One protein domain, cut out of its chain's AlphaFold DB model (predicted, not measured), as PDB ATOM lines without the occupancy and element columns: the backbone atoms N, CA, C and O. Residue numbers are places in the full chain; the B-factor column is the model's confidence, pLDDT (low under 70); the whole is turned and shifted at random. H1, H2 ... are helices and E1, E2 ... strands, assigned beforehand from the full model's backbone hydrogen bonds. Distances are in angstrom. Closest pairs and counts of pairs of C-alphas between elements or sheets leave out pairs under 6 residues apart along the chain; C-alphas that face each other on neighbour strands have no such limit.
ATOM      1  N   PHE A   2      16.225  45.708  -9.118       77.94
ATOM      2  CA  PHE A   2      14.892  46.327  -8.900       77.94
ATOM      3  C   PHE A   2      14.873  47.869  -8.852       77.94
ATOM      4  O   PHE A   2      14.281  48.494  -9.725       77.94
ATOM      5  N   ARG A   3      15.618  48.486  -7.921       79.56
ATOM      6  CA  ARG A   3      15.723  49.954  -7.745       79.56
ATOM      7  C   ARG A   3      16.238  50.719  -8.982       79.56
ATOM      8  O   ARG A   3      16.077  51.930  -9.071       79.56
ATOM      9  N   ILE A   4      16.882  50.033  -9.931       82.25
ATOM     10  CA  ILE A   4      17.337  50.615 -11.205       82.25
ATOM     11  C   ILE A   4      16.159  50.674 -12.186       82.25
ATOM     12  O   ILE A   4      15.886  51.735 -12.735       82.25
ATOM     13  N   ILE A   5      15.419  49.569 -12.337       82.88
ATOM     14  CA  ILE A   5      14.216  49.486 -13.188       82.88
ATOM     15  C   ILE A   5      13.135  50.446 -12.666       82.88
ATOM     16  O   ILE A   5      12.574  51.224 -13.431       82.88
ATOM     17  N   GLU A   6      12.916  50.483 -11.349       85.12
ATOM     18  CA  GLU A   6      12.019  51.443 -10.694       85.12
ATOM     19  C   GLU A   6      12.393  52.903 -11.008       85.12
ATOM     20  O   GLU A   6      11.514  53.715 -11.299       85.12
ATOM     21  N   ARG A   7      13.691  53.244 -10.996       83.44
ATOM     22  CA  ARG A   7      14.180  54.595 -11.313       83.44
ATOM     23  C   ARG A   7      14.021  54.954 -12.796       83.44
ATOM     24  O   ARG A   7      13.836  56.129 -13.095       83.44
ATOM     25  N   ILE A   8      14.091  53.974 -13.697       79.25
ATOM     26  CA  ILE A   8      13.905  54.159 -15.147       79.25
ATOM     27  C   ILE A   8      12.415  54.321 -15.489       79.25
ATOM     28  O   ILE A   8      12.044  55.226 -16.231       79.25
ATOM     29  N   MET A   9      11.547  53.482 -14.919       78.75
ATOM     30  CA  MET A   9      10.103  53.509 -15.189       78.75
ATOM     31  C   MET A   9       9.340  54.587 -14.407       78.75
ATOM     32  O   MET A   9       8.292  55.060 -14.856       78.75
ATOM     33  N   GLY A  10       9.832  54.941 -13.219       81.94
ATOM     34  CA  GLY A  10       9.076  55.643 -12.188       81.94
ATOM     35  C   GLY A  10       8.138  54.696 -11.427       81.94
ATOM     36  O   GLY A  10       7.493  53.822 -12.014       81.94
ATOM     37  N   SER A  11       8.020  54.902 -10.112       81.06
ATOM     38  CA  SER A  11       7.301  54.011  -9.184       81.06
ATOM     39  C   SER A  11       5.882  53.647  -9.638       81.06
ATOM     40  O   SER A  11       5.497  52.484  -9.569       81.06
ATOM     41  N   SER A  12       5.118  54.599 -10.186       80.25
ATOM     42  CA  SER A  12       3.750  54.351 -10.670       80.25
ATOM     43  C   SER A  12       3.684  53.355 -11.838       80.25
ATOM     44  O   SER A  12       2.830  52.472 -11.819       80.25
ATOM     45  N   LYS A  13       4.582  53.444 -12.832       82.12
ATOM     46  CA  LYS A  13       4.637  52.464 -13.937       82.12
ATOM     47  C   LYS A  13       5.193  51.126 -13.464       82.12
ATOM     48  O   LYS A  13       4.645  50.084 -13.806       82.12
ATOM     49  N   TYR A  14       6.245  51.166 -12.647       85.50
ATOM     50  CA  TYR A  14       6.860  49.976 -12.067       85.50
ATOM     51  C   TYR A  14       5.830  49.133 -11.293       85.50
ATOM     52  O   TYR A  14       5.765  47.924 -11.482       85.50
ATOM     53  N   LEU A  15       4.945  49.765 -10.515       81.75
ATOM     54  CA  LEU A  15       3.886  49.084  -9.759       81.75
ATOM     55  C   LEU A  15       2.803  48.465 -10.676       81.75
ATOM     56  O   LEU A  15       2.382  47.334 -10.436       81.75
ATOM     57  N   VAL A  16       2.412  49.135 -11.774       84.69
ATOM     58  CA  VAL A  16       1.550  48.527 -12.819       84.69
ATOM     59  C   VAL A  16       2.222  47.295 -13.431       84.69
ATOM     60  O   VAL A  16       1.575  46.261 -13.594       84.69
ATOM     61  N   PHE A  17       3.521  47.373 -13.729       85.12
ATOM     62  CA  PHE A  17       4.291  46.245 -14.248       85.12
ATOM     63  C   PHE A  17       4.397  45.090 -13.238       85.12
ATOM     64  O   PHE A  17       4.233  43.937 -13.637       85.12
ATOM     65  N   LEU A  18       4.574  45.354 -11.936       85.69
ATOM     66  CA  LEU A  18       4.546  44.298 -10.913       85.69
ATOM     67  C   LEU A  18       3.199  43.562 -10.900       85.69
ATOM     68  O   LEU A  18       3.178  42.338 -10.984       85.69
ATOM     69  N   PHE A  19       2.069  44.278 -10.877       86.31
ATOM     70  CA  PHE A  19       0.757  43.621 -10.931       86.31
ATOM     71  C   PHE A  19       0.509  42.896 -12.262       86.31
ATOM     72  O   PHE A  19       0.006  41.777 -12.256       86.31
ATOM     73  N   SER A  20       0.889  43.488 -13.398       83.44
ATOM     74  CA  SER A  20       0.730  42.866 -14.718       83.44
ATOM     75  C   SER A  20       1.551  41.579 -14.851       83.44
ATOM     76  O   SER A  20       1.008  40.549 -15.252       83.44
ATOM     77  N   SER A  21       2.827  41.604 -14.456       86.19
ATOM     78  CA  SER A  21       3.714  40.435 -14.500       86.19
ATOM     79  C   SER A  21       3.284  39.335 -13.531       86.19
ATOM     80  O   SER A  21       3.343  38.163 -13.904       86.19
ATOM     81  N   ILE A  22       2.785  39.674 -12.335       86.81
ATOM     82  CA  ILE A  22       2.215  38.697 -11.395       86.81
ATOM     83  C   ILE A  22       0.959  38.049 -11.991       86.81
ATOM     84  O   ILE A  22       0.930  36.826 -12.113       86.81
ATOM     85  N   SER A  23      -0.030  38.836 -12.430       85.88
ATOM     86  CA  SER A  23      -1.288  38.323 -12.995       85.88
ATOM     87  C   SER A  23      -1.067  37.450 -14.234       85.88
ATOM     88  O   SER A  23      -1.680  36.389 -14.375       85.88
ATOM     89  N   LEU A  24      -0.145  37.853 -15.113       86.56
ATOM     90  CA  LEU A  24       0.204  37.092 -16.310       86.56
ATOM     91  C   LEU A  24       0.985  35.814 -15.968       86.56
ATOM     92  O   LEU A  24       0.685  34.754 -16.514       86.56
ATOM     93  N   SER A  25       1.904  35.871 -14.996       87.50
ATOM     94  CA  SER A  25       2.583  34.674 -14.479       87.50
ATOM     95  C   SER A  25       1.599  33.687 -13.853       87.50
ATOM     96  O   SER A  25       1.740  32.487 -14.066       87.50
ATOM     97  N   THR A  26       0.586  34.155 -13.111       85.38
ATOM     98  CA  THR A  26      -0.438  33.272 -12.531       85.38
ATOM     99  C   THR A  26      -1.351  32.659 -13.586       85.38
ATOM    100  O   THR A  26      -1.714  31.496 -13.442       85.38
ATOM    101  N   LEU A  27      -1.670  33.381 -14.667       86.25
ATOM    102  CA  LEU A  27      -2.444  32.840 -15.789       86.25
ATOM    103  C   LEU A  27      -1.665  31.734 -16.524       86.25
ATOM    104  O   LEU A  27      -2.198  30.651 -16.759       86.25
ATOM    105  N   ILE A  28      -0.381  31.971 -16.815       85.50
ATOM    106  CA  ILE A  28       0.509  30.982 -17.443       85.50
ATOM    107  C   ILE A  28       0.725  29.779 -16.512       85.50
ATOM    108  O   ILE A  28       0.663  28.634 -16.957       85.50
ATOM    109  N   GLN A  29       0.931  30.011 -15.210       84.56
ATOM    110  CA  GLN A  29       1.102  28.938 -14.228       84.56
ATOM    111  C   GLN A  29      -0.185  28.113 -14.058       84.56
ATOM    112  O   GLN A  29      -0.090  26.896 -13.927       84.56
ATOM    113  N   LEU A  30      -1.375  28.724 -14.127       81.69
ATOM    114  CA  LEU A  30      -2.653  28.003 -14.126       81.69
ATOM    115  C   LEU A  30      -2.773  27.078 -15.349       81.69
ATOM    116  O   LEU A  30      -3.053  25.893 -15.180       81.69
ATOM    117  N   GLY A  31      -2.462  27.584 -16.550       80.75
ATOM    118  CA  GLY A  31      -2.440  26.782 -17.780       80.75
ATOM    119  C   GLY A  31      -1.397  25.655 -17.767       80.75
ATOM    120  O   GLY A  31      -1.664  24.552 -18.234       80.75
ATOM    121  N   MET A  32      -0.220  25.879 -17.174       78.69
ATOM    122  CA  MET A  32       0.766  24.808 -16.972       78.69
ATOM    123  C   MET A  32       0.267  23.731 -16.003       78.69
ATOM    124  O   MET A  32       0.540  22.549 -16.212       78.69
ATOM    125  N   VAL A  33      -0.468  24.108 -14.951       78.00
ATOM    126  CA  VAL A  33      -1.025  23.144 -13.991       78.00
ATOM    127  C   VAL A  33      -2.109  22.277 -14.632       78.00
ATOM    128  O   VAL A  33      -2.085  21.070 -14.410       78.00
ATOM    129  N   THR A  34      -2.980  22.834 -15.481       75.44
ATOM    130  CA  THR A  34      -4.006  22.051 -16.199       75.44
ATOM    131  C   THR A  34      -3.443  21.102 -17.264       75.44
ATOM    132  O   THR A  34      -4.167  20.219 -17.711       75.44
ATOM    133  N   VAL A  35      -2.174  21.249 -17.665       75.25
ATOM    134  CA  VAL A  35      -1.507  20.378 -18.659       75.25
ATOM    135  C   VAL A  35      -0.547  19.363 -18.020       75.25
ATOM    136  O   VAL A  35      -0.348  18.282 -18.570       75.25
ATOM    137  N   LEU A  36       0.069  19.687 -16.877       68.88
ATOM    138  CA  LEU A  36       1.150  18.882 -16.274       68.88
ATOM    139  C   LEU A  36       0.776  18.192 -14.949       68.88
ATOM    140  O   LEU A  36       1.620  17.494 -14.384       68.88
ATOM    141  N   ASP A  37      -0.441  18.425 -14.443       60.47
ATOM    142  CA  ASP A  37      -1.061  17.806 -13.252       60.47
ATOM    143  C   ASP A  37      -0.187  17.809 -11.971       60.47
ATOM    144  O   ASP A  37      -0.259  16.953 -11.089       60.47
ATOM    145  N   LYS A  38       0.711  18.798 -11.872       60.31
ATOM    146  CA  LYS A  38       1.728  18.941 -10.813       60.31
ATOM    147  C   LYS A  38       1.698  20.345 -10.212       60.31
ATOM    148  O   LYS A  38       2.683  21.082 -10.228       60.31
ATOM    149  N   GLY A  39       0.537  20.733  -9.689       52.56
ATOM    150  CA  GLY A  39       0.292  22.080  -9.174       52.56
ATOM    151  C   GLY A  39       0.743  22.325  -7.734       52.56
ATOM    152  O   GLY A  39       0.137  21.814  -6.794       52.56
ATOM    153  N   LYS A  40       1.725  23.220  -7.550       61.31
ATOM    154  CA  LYS A  40       1.859  24.037  -6.332       61.31
ATOM    155  C   LYS A  40       2.285  25.479  -6.636       61.31
ATOM    156  O   LYS A  40       3.106  25.721  -7.509       61.31
ATOM    157  N   HIS A  41       1.669  26.376  -5.864       60.84
ATOM    158  CA  HIS A  41       1.911  27.796  -5.560       60.84
ATOM    159  C   HIS A  41       2.831  28.655  -6.454       60.84
ATOM    160  O   HIS A  41       3.982  28.327  -6.744       60.84
ATOM    161  N   THR A  42       2.346  29.862  -6.753       65.44
ATOM    162  CA  THR A  42       3.132  30.997  -7.253       65.44
ATOM    163  C   THR A  42       4.331  31.260  -6.341       65.44
ATOM    164  O   THR A  42       4.160  31.537  -5.155       65.44
ATOM    165  N   SER A  43       5.543  31.174  -6.885       72.75
ATOM    166  CA  SER A  43       6.783  31.464  -6.152       72.75
ATOM    167  C   SER A  43       7.300  32.860  -6.516       72.75
ATOM    168  O   SER A  43       7.126  33.266  -7.663       72.75
ATOM    169  N   PRO A  44       7.989  33.595  -5.618       76.75
ATOM    170  CA  PRO A  44       8.477  34.953  -5.909       76.75
ATOM    171  C   PRO A  44       9.443  35.011  -7.106       76.75
ATOM    172  O   PRO A  44       9.601  36.059  -7.729       76.75
ATOM    173  N   PHE A  45      10.043  33.876  -7.478       84.06
ATOM    174  CA  PHE A  45      10.852  33.732  -8.686       84.06
ATOM    175  C   PHE A  45      10.104  34.097  -9.983       84.06
ATOM    176  O   PHE A  45      10.766  34.560 -10.907       84.06
ATOM    177  N   THR A  46       8.767  33.996 -10.062       84.88
ATOM    178  CA  THR A  46       7.996  34.458 -11.241       84.88
ATOM    179  C   THR A  46       8.280  35.931 -11.546       84.88
ATOM    180  O   THR A  46       8.704  36.283 -12.647       84.88
ATOM    181  N   MET A  47       8.134  36.784 -10.529       85.19
ATOM    182  CA  MET A  47       8.403  38.215 -10.597       85.19
ATOM    183  C   MET A  47       9.870  38.469 -10.957       85.19
ATOM    184  O   MET A  47      10.143  39.234 -11.876       85.19
ATOM    185  N   ILE A  48      10.818  37.792 -10.294       89.06
ATOM    186  CA  ILE A  48      12.264  37.972 -10.532       89.06
ATOM    187  C   ILE A  48      12.633  37.663 -11.993       89.06
ATOM    188  O   ILE A  48      13.322  38.461 -12.630       89.06
ATOM    189  N   PHE A  49      12.144  36.547 -12.544       89.56
ATOM    190  CA  PHE A  49      12.396  36.155 -13.934       89.56
ATOM    191  C   PHE A  49      11.692  37.069 -14.945       89.56
ATOM    192  O   PHE A  49      12.267  37.360 -15.993       89.56
ATOM    193  N   SER A  50      10.523  37.617 -14.605       88.56
ATOM    194  CA  SER A  50       9.871  38.647 -15.420       88.56
ATOM    195  C   SER A  50      10.685  39.952 -15.454       88.56
ATOM    196  O   SER A  50      10.939  40.496 -16.531       88.56
ATOM    197  N   MET A  51      11.208  40.409 -14.306       87.25
ATOM    198  CA  MET A  51      12.094  41.583 -14.243       87.25
ATOM    199  C   MET A  51      13.398  41.377 -15.049       87.25
ATOM    200  O   MET A  51      13.938  42.338 -15.598       87.25
ATOM    201  N   LEU A  52      13.936  40.150 -15.105       89.38
ATOM    202  CA  LEU A  52      15.199  39.815 -15.793       89.38
ATOM    203  C   LEU A  52      15.141  40.033 -17.314       89.38
ATOM    204  O   LEU A  52      16.173  40.343 -17.918       89.38
ATOM    205  N   VAL A  53      13.952  39.925 -17.919       87.81
ATOM    206  CA  VAL A  53      13.719  40.229 -19.342       87.81
ATOM    207  C   VAL A  53      13.854  41.732 -19.604       87.81
ATOM    208  O   VAL A  53      14.538  42.140 -20.543       87.81
ATOM    209  N   LEU A  54      13.297  42.583 -18.737       83.38
ATOM    210  CA  LEU A  54      13.479  44.036 -18.850       83.38
ATOM    211  C   LEU A  54      14.905  44.472 -18.504       83.38
ATOM    212  O   LEU A  54      15.471  45.314 -19.196       83.38
ATOM    213  N   PHE A  55      15.540  43.838 -17.512       86.44
ATOM    214  CA  PHE A  55      16.964  44.048 -17.235       86.44
ATOM    215  C   PHE A  55      17.849  43.693 -18.445       86.44
ATOM    216  O   PHE A  55      18.914  44.288 -18.623       86.44
ATOM    217  N   PHE A  56      17.400  42.784 -19.324       85.38
ATOM    218  CA  PHE A  56      18.082  42.509 -20.587       85.38
ATOM    219  C   PHE A  56      17.910  43.666 -21.578       85.38
ATOM    220  O   PHE A  56      18.909  44.133 -22.124       85.38
ATOM    221  N   ARG A  57      16.670  44.134 -21.774       80.94
ATOM    222  CA  ARG A  57      16.289  45.026 -22.881       80.94
ATOM    223  C   ARG A  57      16.436  46.528 -22.607       80.94
ATOM    224  O   ARG A  57      16.757  47.262 -23.532       80.94
ATOM    225  N   GLU A  58      16.190  46.997 -21.386       80.88
ATOM    226  CA  GLU A  58      16.083  48.442 -21.083       80.88
ATOM    227  C   GLU A  58      17.389  49.090 -20.603       80.88
ATOM    228  O   GLU A  58      17.549  50.305 -20.679       80.88
ATOM    229  N   ILE A  59      18.326  48.293 -20.087       81.12
ATOM    230  CA  ILE A  59      19.590  48.773 -19.513       81.12
ATOM    231  C   ILE A  59      20.732  48.409 -20.472       81.12
ATOM    232  O   ILE A  59      20.847  47.234 -20.822       81.12
ATOM    233  N   PRO A  60      21.596  49.342 -20.909       78.94
ATOM    234  CA  PRO A  60      22.739  49.001 -21.752       78.94
ATOM    235  C   PRO A  60      23.826  48.231 -20.969       78.94
ATOM    236  O   PRO A  60      23.892  48.340 -19.743       78.94
ATOM    237  N   PRO A  61      24.686  47.449 -21.650       78.19
ATOM    238  CA  PRO A  61      25.927  46.932 -21.066       78.19
ATOM    239  C   PRO A  61      26.862  48.094 -20.680       78.19
ATOM    240  O   PRO A  61      27.074  48.984 -21.502       78.19
ATOM    241  N   THR A  62      27.424  48.104 -19.466       75.31
ATOM    242  CA  THR A  62      28.308  49.196 -18.993       75.31
ATOM    243  C   THR A  62      29.775  48.793 -18.856       75.31
ATOM    244  O   THR A  62      30.646  49.646 -19.017       75.31
ATOM    245  N   LEU A  63      30.078  47.509 -18.618       77.62
ATOM    246  CA  LEU A  63      31.451  47.006 -18.495       77.62
ATOM    247  C   LEU A  63      31.618  45.632 -19.158       77.62
ATOM    248  O   LEU A  63      31.054  44.631 -18.713       77.62
ATOM    249  N   TRP A  64      32.473  45.585 -20.181       77.12
ATOM    250  CA  TRP A  64      32.890  44.361 -20.869       77.12
ATOM    251  C   TRP A  64      34.203  43.824 -20.288       77.12
ATOM    252  O   TRP A  64      35.162  44.571 -20.108       77.12
ATOM    253  N   PHE A  65      34.266  42.519 -20.022       78.31
ATOM    254  CA  PHE A  65      35.445  41.830 -19.491       78.31
ATOM    255  C   PHE A  65      35.577  40.432 -20.112       78.31
ATOM    256  O   PHE A  65      34.583  39.799 -20.459       78.31
ATOM    257  N   ARG A  66      36.801  39.920 -20.282       78.25
ATOM    258  CA  ARG A  66      37.027  38.637 -20.973       78.25
ATOM    259  C   ARG A  66      37.270  37.501 -19.979       78.25
ATOM    260  O   ARG A  66      38.302  37.478 -19.319       78.25
ATOM    261  N   PHE A  67      36.350  36.540 -19.923       66.44
ATOM    262  CA  PHE A  67      36.436  35.349 -19.070       66.44
ATOM    263  C   PHE A  67      36.479  34.091 -19.945       66.44
ATOM    264  O   PHE A  67      35.716  33.987 -20.902       66.44
ATOM    265  N   LEU A  68      37.409  33.164 -19.675       63.53
ATOM    266  CA  LEU A  68      37.649  31.964 -20.502       63.53
ATOM    267  C   LEU A  68      37.698  32.262 -22.021       63.53
ATOM    268  O   LEU A  68      37.114  31.557 -22.837       63.53
ATOM    269  N   ARG A  69      38.403  33.340 -22.402       62.44
ATOM    270  CA  ARG A  69      38.565  33.840 -23.788       62.44
ATOM    271  C   ARG A  69      37.283  34.382 -24.459       62.44
ATOM    272  O   ARG A  69      37.401  35.008 -25.509       62.44
ATOM    273  N   ILE A  70      36.110  34.258 -23.834       79.12
ATOM    274  CA  ILE A  70      34.823  34.797 -24.306       79.12
ATOM    275  C   ILE A  70      34.626  36.234 -23.774       79.12
ATOM    276  O   ILE A  70      34.870  36.478 -22.587       79.12
ATOM    277  N   PRO A  71      34.200  37.210 -24.603       77.69
ATOM    278  CA  PRO A  71      33.802  38.529 -24.117       77.69
ATOM    279  C   PRO A  71      32.484  38.426 -23.338       77.69
ATOM    280  O   PRO A  71      31.429  38.158 -23.906       77.69
ATOM    281  N   MET A  72      32.557  38.642 -22.028       75.69
ATOM    282  CA  MET A  72      31.412  38.737 -21.128       75.69
ATOM    283  C   MET A  72      31.134  40.202 -20.781       75.69
ATOM    284  O   MET A  72      31.964  41.088 -20.983       75.69
ATOM    285  N   ASN A  73      29.944  40.459 -20.253       82.25
ATOM    286  CA  ASN A  73      29.490  41.787 -19.854       82.25
ATOM    287  C   ASN A  73      28.976  41.761 -18.404       82.25
ATOM    288  O   ASN A  73      28.522  40.716 -17.943       82.25
ATOM    289  N   ASP A  74      29.007  42.897 -17.704       79.12
ATOM    290  CA  ASP A  74      28.579  43.090 -16.306       79.12
ATOM    291  C   ASP A  74      27.322  42.300 -15.875       79.12
ATOM    292  O   ASP A  74      27.316  41.641 -14.829       79.12
ATOM    293  N   LYS A  75      26.275  42.281 -16.707       82.06
ATOM    294  CA  LYS A  75      25.020  41.561 -16.451       82.06
ATOM    295  C   LYS A  75      25.197  40.051 -16.278       82.06
ATOM    296  O   LYS A  75      24.326  39.429 -15.670       82.06
ATOM    297  N   PHE A  76      26.275  39.450 -16.794       83.88
ATOM    298  CA  PHE A  76      26.539  38.005 -16.741       83.88
ATOM    299  C   PHE A  76      26.393  37.453 -15.321       83.88
ATOM    300  O   PHE A  76      25.722  36.446 -15.129       83.88
ATOM    301  N   ILE A  77      26.916  38.164 -14.317       83.19
ATOM    302  CA  ILE A  77      26.827  37.767 -12.903       83.19
ATOM    303  C   ILE A  77      25.359  37.685 -12.444       83.19
ATOM    304  O   ILE A  77      24.970  36.749 -11.749       83.19
ATOM    305  N   THR A  78      24.512  38.621 -12.888       84.19
ATOM    306  CA  THR A  78      23.077  38.641 -12.552       84.19
ATOM    307  C   THR A  78      22.325  37.486 -13.226       84.19
ATOM    308  O   THR A  78      21.512  36.828 -12.578       84.19
ATOM    309  N   TYR A  79      22.630  37.184 -14.494       87.31
ATOM    310  CA  TYR A  79      22.042  36.035 -15.198       87.31
ATOM    311  C   TYR A  79      22.540  34.688 -14.662       87.31
ATOM    312  O   TYR A  79      21.755  33.748 -14.584       87.31
ATOM    313  N   PHE A  80      23.801  34.592 -14.238       86.44
ATOM    314  CA  PHE A  80      24.369  33.376 -13.657       86.44
ATOM    315  C   PHE A  80      23.717  33.032 -12.309       86.44
ATOM    316  O   PHE A  80      23.282  31.899 -12.110       86.44
ATOM    317  N   ILE A  81      23.545  34.021 -11.423       85.56
ATOM    318  CA  ILE A  81      22.825  33.853 -10.147       85.56
ATOM    319  C   ILE A  81      21.358  33.460 -10.392       85.56
ATOM    320  O   ILE A  81      20.825  32.584  -9.708       85.56
ATOM    321  N   ALA A  82      20.702  34.048 -11.398       87.75
ATOM    322  CA  ALA A  82      19.349  33.654 -11.785       87.75
ATOM    323  C   ALA A  82      19.289  32.196 -12.275       87.75
ATOM    324  O   ALA A  82      18.457  31.420 -11.806       87.75
ATOM    325  N   LEU A  83      20.205  31.795 -13.160       87.50
ATOM    326  CA  LEU A  83      20.298  30.432 -13.689       87.50
ATOM    327  C   LEU A  83      20.543  29.406 -12.568       87.50
ATOM    328  O   LEU A  83      19.855  28.386 -12.500       87.50
ATOM    329  N   GLN A  84      21.439  29.714 -11.627       87.88
ATOM    330  CA  GLN A  84      21.657  28.923 -10.413       87.88
ATOM    331  C   GLN A  84      20.366  28.790  -9.582       87.88
ATOM    332  O   GLN A  84      20.024  27.692  -9.137       87.88
ATOM    333  N   SER A  85      19.599  29.874  -9.417       83.62
ATOM    334  CA  SER A  85      18.317  29.867  -8.695       83.62
ATOM    335  C   SER A  85      17.217  29.048  -9.392       83.62
ATOM    336  O   SER A  85      16.316  28.542  -8.716       83.62
ATOM    337  N   MET A  86      17.285  28.888 -10.719       84.56
ATOM    338  CA  MET A  86      16.383  28.020 -11.484       84.56
ATOM    339  C   MET A  86      16.677  26.538 -11.218       84.56
ATOM    340  O   MET A  86      15.757  25.767 -10.952       84.56
ATOM    341  N   PHE A  87      17.956  26.146 -11.243       81.88
ATOM    342  CA  PHE A  87      18.375  24.752 -11.042       81.88
ATOM    343  C   PHE A  87      18.441  24.315  -9.573       81.88
ATOM    344  O   PHE A  87      18.367  23.119  -9.303       81.88
ATOM    345  N   SER A  88      18.509  25.255  -8.621       80.69
ATOM    346  CA  SER A  88      18.550  24.969  -7.173       80.69
ATOM    347  C   SER A  88      17.417  24.055  -6.691       80.69
ATOM    348  O   SER A  88      17.593  23.316  -5.725       80.69
ATOM    349  N   PHE A  89      16.258  24.076  -7.360       79.25
ATOM    350  CA  PHE A  89      15.135  23.198  -7.046       79.25
ATOM    351  C   PHE A  89      14.332  22.814  -8.295       79.25
ATOM    352  O   PHE A  89      13.799  23.679  -8.980       79.25
ATOM    353  N   SER A  90      14.104  21.515  -8.516       74.94
ATOM    354  CA  SER A  90      13.263  21.010  -9.621       74.94
ATOM    355  C   SER A  90      11.853  21.638  -9.673       74.94
ATOM    356  O   SER A  90      11.319  21.858 -10.758       74.94
ATOM    357  N   TRP A  91      11.273  22.002  -8.523       76.31
ATOM    358  CA  TRP A  91       9.957  22.652  -8.437       76.31
ATOM    359  C   TRP A  91       9.969  24.162  -8.757       76.31
ATOM    360  O   TRP A  91       8.906  24.720  -9.007       76.31
ATOM    361  N   ASN A  92      11.137  24.819  -8.819       82.19
ATOM    362  CA  ASN A  92      11.245  26.207  -9.294       82.19
ATOM    363  C   ASN A  92      11.078  26.312 -10.815       82.19
ATOM    364  O   ASN A  92      10.595  27.335 -11.296       82.19
ATOM    365  N   ILE A  93      11.488  25.286 -11.572       83.69
ATOM    366  CA  ILE A  93      11.682  25.366 -13.029       83.69
ATOM    367  C   ILE A  93      10.409  25.832 -13.770       83.69
ATOM    368  O   ILE A  93      10.508  26.824 -14.495       83.69
ATOM    369  N   PRO A  94       9.203  25.257 -13.552       83.00
ATOM    370  CA  PRO A  94       7.987  25.736 -14.222       83.00
ATOM    371  C   PRO A  94       7.630  27.184 -13.853       83.00
ATOM    372  O   PRO A  94       7.177  27.950 -14.696       83.00
ATOM    373  N   SER A  95       7.881  27.584 -12.602       85.25
ATOM    374  CA  SER A  95       7.593  28.934 -12.100       85.25
ATOM    375  C   SER A  95       8.564  29.980 -12.678       85.25
ATOM    376  O   SER A  95       8.154  31.085 -13.027       85.25
ATOM    377  N   CYS A  96       9.835  29.615 -12.876       87.88
ATOM    378  CA  CYS A  96      10.827  30.460 -13.550       87.88
ATOM    379  C   CYS A  96      10.510  30.615 -15.046       87.88
ATOM    380  O   CYS A  96      10.573  31.725 -15.569       87.88
ATOM    381  N   ILE A  97      10.103  29.529 -15.720       87.50
ATOM    382  CA  ILE A  97       9.675  29.560 -17.128       87.50
ATOM    383  C   ILE A  97       8.410  30.419 -17.290       87.50
ATOM    384  O   ILE A  97       8.374  31.271 -18.175       87.50
ATOM    385  N   ALA A  98       7.409  30.269 -16.415       87.12
ATOM    386  CA  ALA A  98       6.202  31.099 -16.428       87.12
ATOM    387  C   ALA A  98       6.511  32.594 -16.213       87.12
ATOM    388  O   ALA A  98       5.962  33.437 -16.918       87.12
ATOM    389  N   GLY A  99       7.434  32.926 -15.300       89.12
ATOM    390  CA  GLY A  99       7.902  34.300 -15.089       89.12
ATOM    391  C   GLY A  99       8.650  34.885 -16.292       89.12
ATOM    392  O   GLY A  99       8.426  36.038 -16.663       89.12
ATOM    393  N   LEU A 100       9.500  34.085 -16.941       90.75
ATOM    394  CA  LEU A 100      10.232  34.481 -18.149       90.75
ATOM    395  C   LEU A 100       9.268  34.698 -19.329       90.75
ATOM    396  O   LEU A 100       9.355  35.726 -19.998       90.75
ATOM    397  N   LEU A 101       8.295  33.801 -19.527       88.94
ATOM    398  CA  LEU A 101       7.208  33.967 -20.502       88.94
ATOM    399  C   LEU A 101       6.379  35.228 -20.219       88.94
ATOM    400  O   LEU A 101       6.153  36.012 -21.136       88.94
ATOM    401  N   ALA A 102       5.993  35.484 -18.964       88.06
ATOM    402  CA  ALA A 102       5.278  36.704 -18.587       88.06
ATOM    403  C   ALA A 102       6.107  37.975 -18.849       88.06
ATOM    404  O   ALA A 102       5.565  38.979 -19.305       88.06
ATOM    405  N   GLY A 103       7.423  37.938 -18.607       87.50
ATOM    406  CA  GLY A 103       8.347  39.021 -18.964       87.50
ATOM    407  C   GLY A 103       8.443  39.250 -20.474       87.50
ATOM    408  O   GLY A 103       8.346  40.390 -20.924       87.50
ATOM    409  N   LEU A 104       8.566  38.181 -21.268       87.25
ATOM    410  CA  LEU A 104       8.581  38.264 -22.733       87.25
ATOM    411  C   LEU A 104       7.254  38.793 -23.287       87.25
ATOM    412  O   LEU A 104       7.273  39.678 -24.139       87.25
ATOM    413  N   MET A 105       6.116  38.322 -22.774       84.88
ATOM    414  CA  MET A 105       4.787  38.792 -23.174       84.88
ATOM    415  C   MET A 105       4.531  40.249 -22.768       84.88
ATOM    416  O   MET A 105       3.997  41.001 -23.572       84.88
ATOM    417  N   TYR A 106       4.951  40.690 -21.576       83.88
ATOM    418  CA  TYR A 106       4.903  42.115 -21.216       83.88
ATOM    419  C   TYR A 106       5.827  42.966 -22.105       83.88
ATOM    420  O   TYR A 106       5.549  44.132 -22.369       83.88
ATOM    421  N   SER A 107       6.931  42.384 -22.587       77.81
ATOM    422  CA  SER A 107       7.854  43.061 -23.496       77.81
ATOM    423  C   SER A 107       7.356  43.126 -24.949       77.81
ATOM    424  O   SER A 107       7.858  43.963 -25.705       77.81
ATOM    425  N   SER A 108       6.411  42.272 -25.357       82.62
ATOM    426  CA  SER A 108       5.917  42.201 -26.734       82.62
ATOM    427  C   SER A 108       4.760  43.170 -26.996       82.62
ATOM    428  O   SER A 108       4.057  43.624 -26.092       82.62
ATOM    429  N   GLU A 109       4.559  43.500 -28.271       70.62
ATOM    430  CA  GLU A 109       3.622  44.542 -28.712       70.62
ATOM    431  C   GLU A 109       2.154  44.214 -28.370       70.62
ATOM    432  O   GLU A 109       1.354  45.120 -28.139       70.62
ATOM    433  N   MET A 110       1.833  42.924 -28.198       60.03
ATOM    434  CA  MET A 110       0.513  42.408 -27.798       60.03
ATOM    435  C   MET A 110      -0.028  42.995 -26.483       60.03
ATOM    436  O   MET A 110      -1.241  43.043 -26.291       60.03
ATOM    437  N   LEU A 111       0.841  43.437 -25.565       61.50
ATOM    438  CA  LEU A 111       0.452  43.984 -24.255       61.50
ATOM    439  C   LEU A 111       0.793  45.473 -24.083       61.50
ATOM    440  O   LEU A 111       0.696  46.013 -22.977       61.50
ATOM    441  N   HIS A 112       1.119  46.179 -25.172       62.50
ATOM    442  CA  HIS A 112       1.540  47.583 -25.118       62.50
ATOM    443  C   HIS A 112       0.489  48.511 -24.466       62.50
ATOM    444  O   HIS A 112       0.846  49.446 -23.740       62.50
ATOM    445  N   TYR A 113      -0.804  48.194 -24.602       61.03
ATOM    446  CA  TYR A 113      -1.889  48.904 -23.913       61.03
ATOM    447  C   TYR A 113      -1.735  48.868 -22.380       61.03
ATOM    448  O   TYR A 113      -1.848  49.902 -21.725       61.03
ATOM    449  N   VAL A 114      -1.357  47.722 -21.797       65.69
ATOM    450  CA  VAL A 114      -1.141  47.575 -20.343       65.69
ATOM    451  C   VAL A 114       0.079  48.378 -19.876       65.69
ATOM    452  O   VAL A 114       0.028  49.012 -18.823       65.69
ATOM    453  N   SER A 115       1.142  48.451 -20.687       62.81
ATOM    454  CA  SER A 115       2.331  49.278 -20.396       62.81
ATOM    455  C   SER A 115       2.063  50.797 -20.375       62.81
ATOM    456  O   SER A 115       2.873  51.570 -19.854       62.81
ATOM    457  N   SER A 116       0.915  51.229 -20.912       67.25
ATOM    458  CA  SER A 116       0.492  52.635 -20.941       67.25
ATOM    459  C   SER A 116      -0.288  53.073 -19.694       67.25
ATOM    460  O   SER A 116      -0.372  54.275 -19.422       67.25
ATOM    461  N   TYR A 117      -0.821  52.136 -18.901       73.19
ATOM    462  CA  TYR A 117      -1.534  52.468 -17.665       73.19
ATOM    463  C   TYR A 117      -0.599  53.050 -16.593       73.19
ATOM    464  O   TYR A 117       0.585  52.729 -16.491       73.19
ATOM    465  N   ARG A 118      -1.168  53.909 -15.746       77.25
ATOM    466  CA  ARG A 118      -0.561  54.427 -14.512       77.25
ATOM    467  C   ARG A 118      -1.566  54.265 -13.374       77.25
ATOM    468  O   ARG A 118      -2.768  54.217 -13.633       77.25
ATOM    469  N   LEU A 119      -1.101  54.224 -12.125       76.94
ATOM    470  CA  LEU A 119      -2.012  54.182 -10.973       76.94
ATOM    471  C   LEU A 119      -2.958  55.401 -10.976       76.94
ATOM    472  O   LEU A 119      -2.503  56.523 -11.230       76.94
ATOM    473  N   PRO A 120      -4.251  55.225 -10.641       80.62
ATOM    474  CA  PRO A 120      -5.170  56.346 -10.491       80.62
ATOM    475  C   PRO A 120      -4.687  57.262  -9.361       80.62
ATOM    476  O   PRO A 120      -4.319  56.791  -8.283       80.62
ATOM    477  N   ARG A 121      -4.715  58.585  -9.587       75.88
ATOM    478  CA  ARG A 121      -4.138  59.586  -8.663       75.88
ATOM    479  C   ARG A 121      -4.647  59.437  -7.221       75.88
ATOM    480  O   ARG A 121      -3.845  59.547  -6.300       75.88
ATOM    481  N   LYS A 122      -5.928  59.085  -7.042       79.12
ATOM    482  CA  LYS A 122      -6.547  58.811  -5.732       79.12
ATOM    483  C   LYS A 122      -5.839  57.700  -4.945       79.12
ATOM    484  O   LYS A 122      -5.684  57.827  -3.739       79.12
ATOM    485  N   LEU A 123      -5.378  56.636  -5.610       76.38
ATOM    486  CA  LEU A 123      -4.695  55.523  -4.943       76.38
ATOM    487  C   LEU A 123      -3.243  55.883  -4.597       76.38
ATOM    488  O   LEU A 123      -2.775  55.529  -3.523       76.38
ATOM    489  N   VAL A 124      -2.565  56.678  -5.432       77.44
ATOM    490  CA  VAL A 124      -1.247  57.250  -5.084       77.44
ATOM    491  C   VAL A 124      -1.361  58.202  -3.886       77.44
ATOM    492  O   VAL A 124      -0.536  58.148  -2.981       77.44
ATOM    493  N   GLN A 125      -2.408  59.032  -3.837       79.94
ATOM    494  CA  GLN A 125      -2.709  59.900  -2.692       79.94
ATOM    495  C   GLN A 125      -3.016  59.086  -1.425       79.94
ATOM    496  O   GLN A 125      -2.470  59.393  -0.370       79.94
ATOM    497  N   PHE A 126      -3.808  58.013  -1.534       81.75
ATOM    498  CA  PHE A 126      -4.081  57.087  -0.431       81.75
ATOM    499  C   PHE A 126      -2.796  56.436   0.106       81.75
ATOM    500  O   PHE A 126      -2.540  56.491   1.306       81.75
ATOM    501  N   CYS A 127      -1.939  55.890  -0.766       74.94
ATOM    502  CA  CYS A 127      -0.649  55.330  -0.354       74.94
ATOM    503  C   CYS A 127       0.249  56.386   0.310       74.94
ATOM    504  O   CYS A 127       0.845  56.110   1.350       74.94
ATOM    505  N   ASN A 128       0.305  57.606  -0.233       77.81
ATOM    506  CA  ASN A 128       1.092  58.697   0.345       77.81
ATOM    507  C   ASN A 128       0.568  59.178   1.711       77.81
ATOM    508  O   ASN A 128       1.357  59.677   2.504       77.81
ATOM    509  N   HIS A 129      -0.731  59.037   1.991       79.12
ATOM    510  CA  HIS A 129      -1.336  59.490   3.247       79.12
ATOM    511  C   HIS A 129      -1.364  58.405   4.334       79.12
ATOM    512  O   HIS A 129      -1.096  58.706   5.491       79.12
ATOM    513  N   TYR A 130      -1.645  57.145   3.977       75.62
ATOM    514  CA  TYR A 130      -1.843  56.055   4.946       75.62
ATOM    515  C   TYR A 130      -0.695  55.043   5.030       75.62
ATOM    516  O   TYR A 130      -0.580  54.355   6.038       75.62
ATOM    517  N   ILE A 131       0.142  54.913   3.993       76.69
ATOM    518  CA  ILE A 131       1.205  53.889   3.941       76.69
ATOM    519  C   ILE A 131       2.588  54.528   4.093       76.69
ATOM    520  O   ILE A 131       3.436  54.008   4.814       76.69
ATOM    521  N   LEU A 132       2.812  55.685   3.462       74.25
ATOM    522  CA  LEU A 132       4.087  56.398   3.530       74.25
ATOM    523  C   LEU A 132       4.518  56.735   4.974       74.25
ATOM    524  O   LEU A 132       5.673  56.456   5.279       74.25
ATOM    525  N   PRO A 133       3.646  57.203   5.899       72.88
ATOM    526  CA  PRO A 133       4.059  57.494   7.279       72.88
ATOM    527  C   PRO A 133       4.587  56.281   8.063       72.88
ATOM    528  O   PRO A 133       5.376  56.457   8.983       72.88
TER     529      PRO A 133
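AT A GLANCE: This is residues 2 to 133 of the 821 residues of a protein of Tieghemostelium lacteum (UniProt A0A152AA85). Look first for a core of three crossed helices, H2, H3 and H5, with H4 beside H3. At opposite ends, residues 66 to 71 of the E1 and E2 hairpin and residues 125 to 133 of H7 stick out. The printed part has 132 residues, mostly helix, with seven named helices and two antiparallel strands in the order H1 H2 H3 E1 E2 H4 H5 H6 H7. It is only just loose, close to compact, with a radius of gyration of the C-alphas of 17.0 A and spans of 54 by 43 by 33 A.

IN THESE COORDINATES: Find C-alpha 2 at (14.892, 46.327, -8.900), where H1, residues 2 to 9, begins. H2, residues 11 to 36, runs 36.4 A; H3, residues 45 to 57, 18.9 A. E1, residues 64 to 67, precedes E2, residues 70 to 73. Then come H4, residues 76 to 87, H5, residues 93 to 107, 20.9 A long, and H6, residues 109 to 116. H7, residues 121 to 133, ends at C-alpha 133, (4.059, 57.494, 7.279).

HOW THE PARTS SIT: Begin at the hub, H5, which touches H3 at a steep tilt of 41 degrees, closest C-alphas Thr 46 and Gly 99, 3.9 A. H5 touches residues 20 to 32 of H2, closest C-alphas Ser 25 and Ala 102, 5.3 A. H1 only just touches H3, with 3 pairs of C-alphas within 8 A, closest Ile 5 and Phe 55. In the hairpin E1 and E2, N 65 and O 72 are 2.9 A apart. Every O i to N i+4 pair is within hydrogen-bond range in H1, H2, H4 and H5; H3 has 7 of 9, H6 2 of 4, H7 7 of 9.

THE WHOLE: The farthest C-alphas, Arg 69 and Lys 122, are 54.6 A apart. The printed part has no cut and no long link. Confidence is under 70 at residues 36 to 42, 67 to 69 and 110 to 116.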